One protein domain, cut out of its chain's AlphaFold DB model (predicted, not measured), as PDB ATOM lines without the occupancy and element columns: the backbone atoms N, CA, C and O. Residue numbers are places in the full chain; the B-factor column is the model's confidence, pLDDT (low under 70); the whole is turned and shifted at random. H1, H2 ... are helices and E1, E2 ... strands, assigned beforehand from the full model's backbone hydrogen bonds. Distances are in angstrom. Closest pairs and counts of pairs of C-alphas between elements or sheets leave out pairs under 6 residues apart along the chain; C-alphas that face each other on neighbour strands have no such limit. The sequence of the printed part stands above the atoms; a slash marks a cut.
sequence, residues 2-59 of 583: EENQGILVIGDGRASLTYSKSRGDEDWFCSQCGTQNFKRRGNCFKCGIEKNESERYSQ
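This is residues 2 to 59 of the 583 residues of an uncharacterized protein of Strongylocentrotus purpuratus (UniProt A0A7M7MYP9). With little regular structure, the printed part is a dumbbell: hairpin E1 and E2 at one end, a small head of hairpin E3 and E4 with H1 packed on E3 at the other, joined by residues 17 to 27. Its 58 residues hold four named strands in two antiparallel sheets, then one named helix; these mixed elements hold 23 residues. It is an extended rod, 54 by 24 by 15 A, with radius of gyration of the C-alphas 18.9 A.

E1, residues 7 to 10, and E2, residues 13 to 16, form an antiparallel hairpin at 151 degrees; N 8 and O 15, 2.8 A apart, are within hydrogen-bond range. E3, residues 28 to 30, and E4, residues 35 to 37, form another at 141 degrees; N 30 and O 35, 2.9 A apart, are within range. The closest C-alphas of E3 and H1, residues 51 to 59, are Cys 30 and Ser 54, 5.7 A. In H1, 1 of 5 O i to N i+4 and 5 of 6 O i to N i+3 pairs are within range.

E1 begins at C-alpha 7 (149.670, 160.023, 43.236); H1, 14.0 A long, ends at C-alpha 59 (146.119, 152.404, 83.209).

The printed part has no cut. Links E2 to E3 and E4 to H1 are long. Twenty residues are under pLDDT 70, among them 17 to 25.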
ATOM      1  N   GLU A   2     149.745 147.271  37.564       42.81
ATOM      2  CA  GLU A   2     150.738 148.344  37.751       42.81
ATOM      3  C   GLU A   2     150.781 148.873  39.193       42.81
ATOM      4  O   GLU A   2     150.176 149.886  39.538       42.81
ATOM      5  N   GLU A   3     151.537 148.181  40.044       49.72
ATOM      6  CA  GLU A   3     151.810 148.561  41.436       49.72
ATOM      7  C   GLU A   3     152.768 149.770  41.537       49.72
ATOM      8  O   GLU A   3     153.894 149.618  42.001       49.72
ATOM      9  N   ASN A   4     152.375 150.968  41.072       53.59
ATOM     10  CA  ASN A   4     153.146 152.213  41.298       53.59
ATOM     11  C   ASN A   4     152.368 153.521  40.998       53.59
ATOM     12  O   ASN A   4     152.807 154.353  40.206       53.59
ATOM     13  N   GLN A   5     151.218 153.753  41.647       56.25
ATOM     14  CA  GLN A   5     150.494 155.038  41.551       56.25
ATOM     15  C   GLN A   5     150.265 155.698  42.923       56.25
ATOM     16  O   GLN A   5     149.142 155.924  43.362       56.25
ATOM     17  N   GLY A   6     151.362 156.072  43.591       63.81
ATOM     18  CA  GLY A   6     151.368 156.910  44.805       63.81
ATOM     19  C   GLY A   6     151.022 158.389  44.555       63.81
ATOM     20  O   GLY A   6     151.587 159.276  45.200       63.81
ATOM     21  N   ILE A   7     150.145 158.678  43.588       67.00
ATOM     22  CA  ILE A   7     149.670 160.023  43.236       67.00
ATOM     23  C   ILE A   7     148.174 159.943  42.921       67.00
ATOM     24  O   ILE A   7     147.769 159.282  41.970       67.00
ATOM     25  N   LEU A   8     147.372 160.660  43.701       68.75
ATOM     26  CA  LEU A   8     145.954 160.896  43.467       68.75
ATOM     27  C   LEU A   8     145.784 162.240  42.746       68.75
ATOM     28  O   LEU A   8     146.433 163.227  43.100       68.75
ATOM     29  N   VAL A   9     144.912 162.295  41.743       71.38
ATOM     30  CA  VAL A   9     144.594 163.537  41.024       71.38
ATOM     31  C   VAL A   9     143.194 163.989  41.430       71.38
ATOM     32  O   VAL A   9     142.242 163.221  41.310       71.38
ATOM     33  N   ILE A  10     143.076 165.216  41.942       74.19
ATOM     34  CA  ILE A  10     141.814 165.830  42.379       74.19
ATOM     35  C   ILE A  10     141.705 167.195  41.691       74.19
ATOM     36  O   ILE A  10     142.431 168.133  42.027       74.19
ATOM     37  N   GLY A  11     140.816 167.297  40.697       78.88
ATOM     38  CA  GLY A  11     140.823 168.421  39.754       78.88
ATOM     39  C   GLY A  11     142.158 168.493  39.004       78.88
ATOM     40  O   GLY A  11     142.743 167.462  38.685       78.88
ATOM     41  N   ASP A  12     142.683 169.700  38.790       72.44
ATOM     42  CA  ASP A  12     144.031 169.897  38.228       72.44
ATOM     43  C   ASP A  12     145.168 169.618  39.241       72.44
ATOM     44  O   ASP A  12     146.352 169.626  38.889       72.44
ATOM     45  N   GLY A  13     144.839 169.360  40.513       56.56
ATOM     46  CA  GLY A  13     145.806 169.116  41.582       56.56
ATOM     47  C   GLY A  13     146.307 167.670  41.624       56.56
ATOM     48  O   GLY A  13     145.522 166.733  41.758       56.56
ATOM     49  N   ARG A  14     147.633 167.475  41.590       78.69
ATOM     50  CA  ARG A  14     148.280 166.171  41.829       78.69
ATOM     51  C   ARG A  14     148.782 166.086  43.272       78.69
ATOM     52  O   ARG A  14     149.752 166.754  43.622       78.69
ATOM     53  N   ALA A  15     148.152 165.252  44.096       65.62
ATOM     54  CA  ALA A  15     148.534 165.005  45.486       65.62
ATOM     55  C   ALA A  15     149.232 163.642  45.614       65.62
ATOM     56  O   ALA A  15     148.719 162.639  45.131       65.62
ATOM     57  N   SER A  16     150.393 163.563  46.272       74.25
ATOM     58  CA  SER A  16     151.058 162.268  46.478       74.25
ATOM     59  C   SER A  16     150.451 161.509  47.662       74.25
ATOM     60  O   SER A  16     150.374 162.031  48.773       74.25
ATOM     61  N   LEU A  17     150.045 160.262  47.422       66.62
ATOM     62  CA  LEU A  17     149.599 159.328  48.453       66.62
ATOM     63  C   LEU A  17     150.808 158.600  49.044       66.62
ATOM     64  O   LEU A  17     151.475 157.827  48.359       66.62
ATOM     65  N   THR A  18     151.050 158.806  50.338       66.94
ATOM     66  CA  THR A  18     151.987 157.998  51.129       66.94
ATOM     67  C   THR A  18     151.192 157.185  52.142       66.94
ATOM     68  O   THR A  18     150.512 157.756  52.991       66.94
ATOM     69  N   TYR A  19     151.274 155.856  52.067       64.00
ATOM     70  CA  TYR A  19     150.640 154.980  53.051       64.00
ATOM     71  C   TYR A  19     151.324 155.120  54.416       64.00
ATOM     72  O   TYR A  19     152.554 155.070  54.516       64.00
ATOM     73  N   SER A  20     150.532 155.258  55.481       58.00
ATOM     74  CA  SER A  20     151.033 155.119  56.846       58.00
ATOM     75  C   SER A  20     151.538 153.691  57.061       58.00
ATOM     76  O   SER A  20     150.893 152.717  56.672       58.00
ATOM     77  N   LYS A  21     152.716 153.548  57.678       58.41
ATOM     78  CA  LYS A  21     153.219 152.227  58.065       58.41
ATOM     79  C   LYS A  21     152.326 151.640  59.154       58.41
ATOM     80  O   LYS A  21     151.910 152.344  60.071       58.41
ATOM     81  N   SER A  22     152.064 150.341  59.065       49.59
ATOM     82  CA  SER A  22     151.299 149.601  60.063       49.59
ATOM     83  C   SER A  22     151.958 149.706  61.444       49.59
ATOM     84  O   SER A  22     153.141 149.393  61.581       49.59
ATOM     85  N   ARG A  23     151.176 150.035  62.486       55.31
ATOM     86  CA  ARG A  23     151.634 150.134  63.896       55.31
ATOM     87  C   ARG A  23     152.334 148.876  64.441       55.31
ATOM     88  O   ARG A  23     152.979 148.912  65.480       55.31
ATOM     89  N   GLY A  24     152.239 147.748  63.737       54.19
ATOM     90  CA  GLY A  24     152.919 146.502  64.087       54.19
ATOM     91  C   GLY A  24     154.450 146.532  63.989       54.19
ATOM     92  O   GLY A  24     155.069 145.588  64.471       54.19
ATOM     93  N   ASP A  25     155.076 147.551  63.382       56.41
ATOM     94  CA  ASP A  25     156.546 147.697  63.277       56.41
ATOM     95  C   ASP A  25     157.166 148.729  64.240       56.41
ATOM     96  O   ASP A  25     158.362 149.009  64.161       56.41
ATOM     97  N   GLU A  26     156.381 149.274  65.169       71.12
ATOM     98  CA  GLU A  26     156.816 150.343  66.074       71.12
ATOM     99  C   GLU A  26     157.496 149.810  67.354       71.12
ATOM    100  O   GLU A  26     157.228 148.701  67.828       71.12
ATOM    101  N   ASP A  27     158.404 150.610  67.921       86.50
ATOM    102  CA  ASP A  27     159.015 150.346  69.228       86.50
ATOM    103  C   ASP A  27     158.011 150.608  70.360       86.50
ATOM    104  O   ASP A  27     157.215 151.544  70.294       86.50
ATOM    105  N   TRP A  28     158.073 149.817  71.436       86.12
ATOM    106  CA  TRP A  28     157.110 149.904  72.534       86.12
ATOM    107  C   TRP A  28     157.679 150.644  73.745       86.12
ATOM    108  O   TRP A  28     158.780 150.359  74.221       86.12
ATOM    109  N   PHE A  29     156.917 151.587  74.288       81.75
ATOM    110  CA  PHE A  29     157.282 152.295  75.513       81.75
ATOM    111  C   PHE A  29     156.867 151.470  76.729       81.75
ATOM    112  O   PHE A  29     155.736 151.002  76.809       81.75
ATOM    113  N   CYS A  30     157.775 151.289  77.688       82.19
ATOM    114  CA  CYS A  30     157.417 150.672  78.956       82.19
ATOM    115  C   CYS A  30     156.671 151.674  79.840       82.19
ATOM    116  O   CYS A  30     157.262 152.666  80.262       82.19
ATOM    117  N   SER A  31     155.409 151.394  80.153       81.38
ATOM    118  CA  SER A  31     154.537 152.254  80.962       81.38
ATOM    119  C   SER A  31     155.027 152.384  82.408       81.38
ATOM    120  O   SER A  31     154.985 153.475  82.965       81.38
ATOM    121  N   GLN A  32     155.602 151.317  82.982       76.50
ATOM    122  CA  GLN A  32     156.164 151.329  84.341       76.50
ATOM    123  C   GLN A  32     157.344 152.312  84.498       76.50
ATOM    124  O   GLN A  32     157.530 152.890  85.565       76.50
ATOM    125  N   CYS A  33     158.176 152.503  83.462       78.94
ATOM    126  CA  CYS A  33     159.427 153.274  83.583       78.94
ATOM    127  C   CYS A  33     159.690 154.300  82.460       78.94
ATOM    128  O   CYS A  33     160.823 154.782  82.320       78.94
ATOM    129  N   GLY A  34     158.679 154.598  81.638       78.62
ATOM    130  CA  GLY A  34     158.683 155.582  80.544       78.62
ATOM    131  C   GLY A  34     159.691 155.333  79.414       78.62
ATOM    132  O   GLY A  34     160.037 156.261  78.689       78.62
ATOM    133  N   THR A  35     160.250 154.126  79.294       84.62
ATOM    134  CA  THR A  35     161.460 153.878  78.481       84.62
ATOM    135  C   THR A  35     161.144 153.115  77.192       84.62
ATOM    136  O   THR A  35     160.502 152.069  77.247       84.62
ATOM    137  N   GLN A  36     161.614 153.615  76.041       87.00
ATOM    138  CA  GLN A  36     161.418 153.008  74.714       87.00
ATOM    139  C   GLN A  36     162.217 151.707  74.551       87.00
ATOM    140  O   GLN A  36     163.441 151.694  74.686       87.00
ATOM    141  N   ASN A  37     161.539 150.617  74.208       87.12
ATOM    142  CA  ASN A  37     162.129 149.306  73.966       87.12
ATOM    143  C   ASN A  37     161.957 148.903  72.503       87.12
ATOM    144  O   ASN A  37     160.873 149.015  71.936       87.12
ATOM    145  N   PHE A  38     163.022 148.353  71.918       89.19
ATOM    146  CA  PHE A  38     162.961 147.812  70.565       89.19
ATOM    147  C   PHE A  38     161.877 146.741  70.435       89.19
ATOM    148  O   PHE A  38     161.878 145.810  71.247       89.19
ATOM    149  N   LYS A  39     161.051 146.804  69.378       83.62
ATOM    150  CA  LYS A  39     159.974 145.833  69.054       83.62
ATOM    151  C   LYS A  39     160.308 144.370  69.395       83.62
ATOM    152  O   LYS A  39     159.483 143.645  69.936       83.62
ATOM    153  N   ARG A  40     161.538 143.936  69.097       83.88
ATOM    154  CA  ARG A  40     162.035 142.557  69.294       83.88
ATOM    155  C   ARG A  40     162.301 142.129  70.749       83.88
ATOM    156  O   ARG A  40     162.794 141.022  70.956       83.88
ATOM    157  N   ARG A  41     162.108 143.000  71.743       85.56
ATOM    158  CA  ARG A  41     162.277 142.673  73.168       85.56
ATOM    159  C   ARG A  41     160.918 142.377  73.794       85.56
ATOM    160  O   ARG A  41     160.071 143.260  73.817       85.56
ATOM    161  N   GLY A  42     160.760 141.181  74.363       86.44
ATOM    162  CA  GLY A  42     159.609 140.839  75.209       86.44
ATOM    163  C   GLY A  42     159.628 141.518  76.585       86.44
ATOM    164  O   GLY A  42     158.589 141.596  77.221       86.44
ATOM    165  N   ASN A  43     160.777 142.057  77.011       92.06
ATOM    166  CA  ASN A  43     161.005 142.646  78.333       92.06
ATOM    167  C   ASN A  43     161.618 144.048  78.227       92.06
ATOM    168  O   ASN A  43     162.424 144.313  77.324       92.06
ATOM    169  N   CYS A  44     161.300 144.940  79.165       89.56
ATOM    170  CA  CYS A  44     161.906 146.264  79.202       89.56
ATOM    171  C   CYS A  44     163.388 146.176  79.584       89.56
ATOM    172  O   CYS A  44     163.752 145.548  80.576       89.56
ATOM    173  N   PHE A  45     164.260 146.872  78.850       90.38
ATOM    174  CA  PHE A  45     165.702 146.821  79.118       90.38
ATOM    175  C   PHE A  45     166.133 147.526  80.419       90.38
ATOM    176  O   PHE A  45     167.280 147.363  80.829       90.38
ATOM    177  N   LYS A  46     165.250 148.327  81.035       84.12
ATOM    178  CA  LYS A  46     165.542 149.135  82.230       84.12
ATOM    179  C   LYS A  46     164.996 148.521  83.524       84.12
ATOM    180  O   LYS A  46     165.715 148.513  84.515       84.12
ATOM    181  N   CYS A  47     163.759 148.026  83.519       85.19
ATOM    182  CA  CYS A  47     163.095 147.442  84.696       85.19
ATOM    183  C   CYS A  47     162.791 145.937  84.575       85.19
ATOM    184  O   CYS A  47     162.298 145.350  85.527       85.19
ATOM    185  N   GLY A  48     163.073 145.295  83.436       84.31
ATOM    186  CA  GLY A  48     162.883 143.850  83.235       84.31
ATOM    187  C   GLY A  48     161.444 143.394  82.957       84.31
ATOM    188  O   GLY A  48     161.269 142.316  82.393       84.31
ATOM    189  N   ILE A  49     160.443 144.217  83.282       84.62
ATOM    190  CA  ILE A  49     159.011 143.907  83.139       84.62
ATOM    191  C   ILE A  49     158.631 143.461  81.716       84.62
ATOM    192  O   ILE A  49     159.194 143.974  80.738       84.62
ATOM    193  N   GLU A  50     157.694 142.522  81.570       86.00
ATOM    194  CA  GLU A  50     157.258 142.057  80.245       86.00
ATOM    195  C   GLU A  50     156.458 143.120  79.475       86.00
ATOM    196  O   GLU A  50     155.868 144.025  80.057       86.00
ATOM    197  N   LYS A  51     156.395 143.016  78.140       82.56
ATOM    198  CA  LYS A  51     155.609 143.923  77.284       82.56
ATOM    199  C   LYS A  51     154.111 143.848  77.606       82.56
ATOM    200  O   LYS A  51     153.484 144.876  77.830       82.56
ATOM    201  N   ASN A  52     153.571 142.631  77.675       79.12
ATOM    202  CA  ASN A  52     152.163 142.353  77.990       79.12
ATOM    203  C   ASN A  52     151.789 142.750  79.434       79.12
ATOM    204  O   ASN A  52     150.647 143.080  79.739       79.12
ATOM    205  N   GLU A  53     152.765 142.727  80.339       77.44
ATOM    206  CA  GLU A  53     152.609 143.202  81.712       77.44
ATOM    207  C   GLU A  53     152.658 144.739  81.752       77.44
ATOM    208  O   GLU A  53     151.747 145.379  82.265       77.44
ATOM    209  N   SER A  54     153.652 145.346  81.098       78.12
ATOM    210  CA  SER A  54     153.804 146.795  80.932       78.12
ATOM    211  C   SER A  54     152.586 147.472  80.299       78.12
ATOM    212  O   SER A  54     152.312 148.629  80.615       78.12
ATOM    213  N   GLU A  55     151.875 146.814  79.387       71.25
ATOM    214  CA  GLU A  55     150.660 147.371  78.783       71.25
ATOM    215  C   GLU A  55     149.568 147.621  79.847       71.25
ATOM    216  O   GLU A  55     148.912 148.660  79.794       71.25
ATOM    217  N   ARG A  56     149.492 146.799  80.907       70.69
ATOM    218  CA  ARG A  56     148.604 147.012  82.076       70.69
ATOM    219  C   ARG A  56     148.984 148.261  82.877       70.69
ATOM    220  O   ARG A  56     148.127 149.043  83.273       70.69
ATOM    221  N   TYR A  57     150.284 148.533  83.016       68.75
ATOM    222  CA  TYR A  57     150.789 149.740  83.690       68.75
ATOM    223  C   TYR A  57     150.447 151.051  82.941       68.75
ATOM    224  O   TYR A  57     150.735 152.129  83.453       68.75
ATOM    225  N   SER A  58     149.834 151.000  81.748       68.56
ATOM    226  CA  SER A  58     149.315 152.188  81.042       68.56
ATOM    227  C   SER A  58     148.105 152.824  81.752       68.56
ATOM    228  O   SER A  58     147.918 154.043  81.695       68.56
ATOM    229  N   GLN A  59     147.316 152.003  82.455       72.25
ATOM    230  CA  GLN A  59     146.119 152.404  83.209       72.25
ATOM    231  C   GLN A  59     146.453 152.980  84.603       72.25
ATOM    232  O   GLN A  59     145.552 153.400  85.324       72.25
TER     233      GLN A  59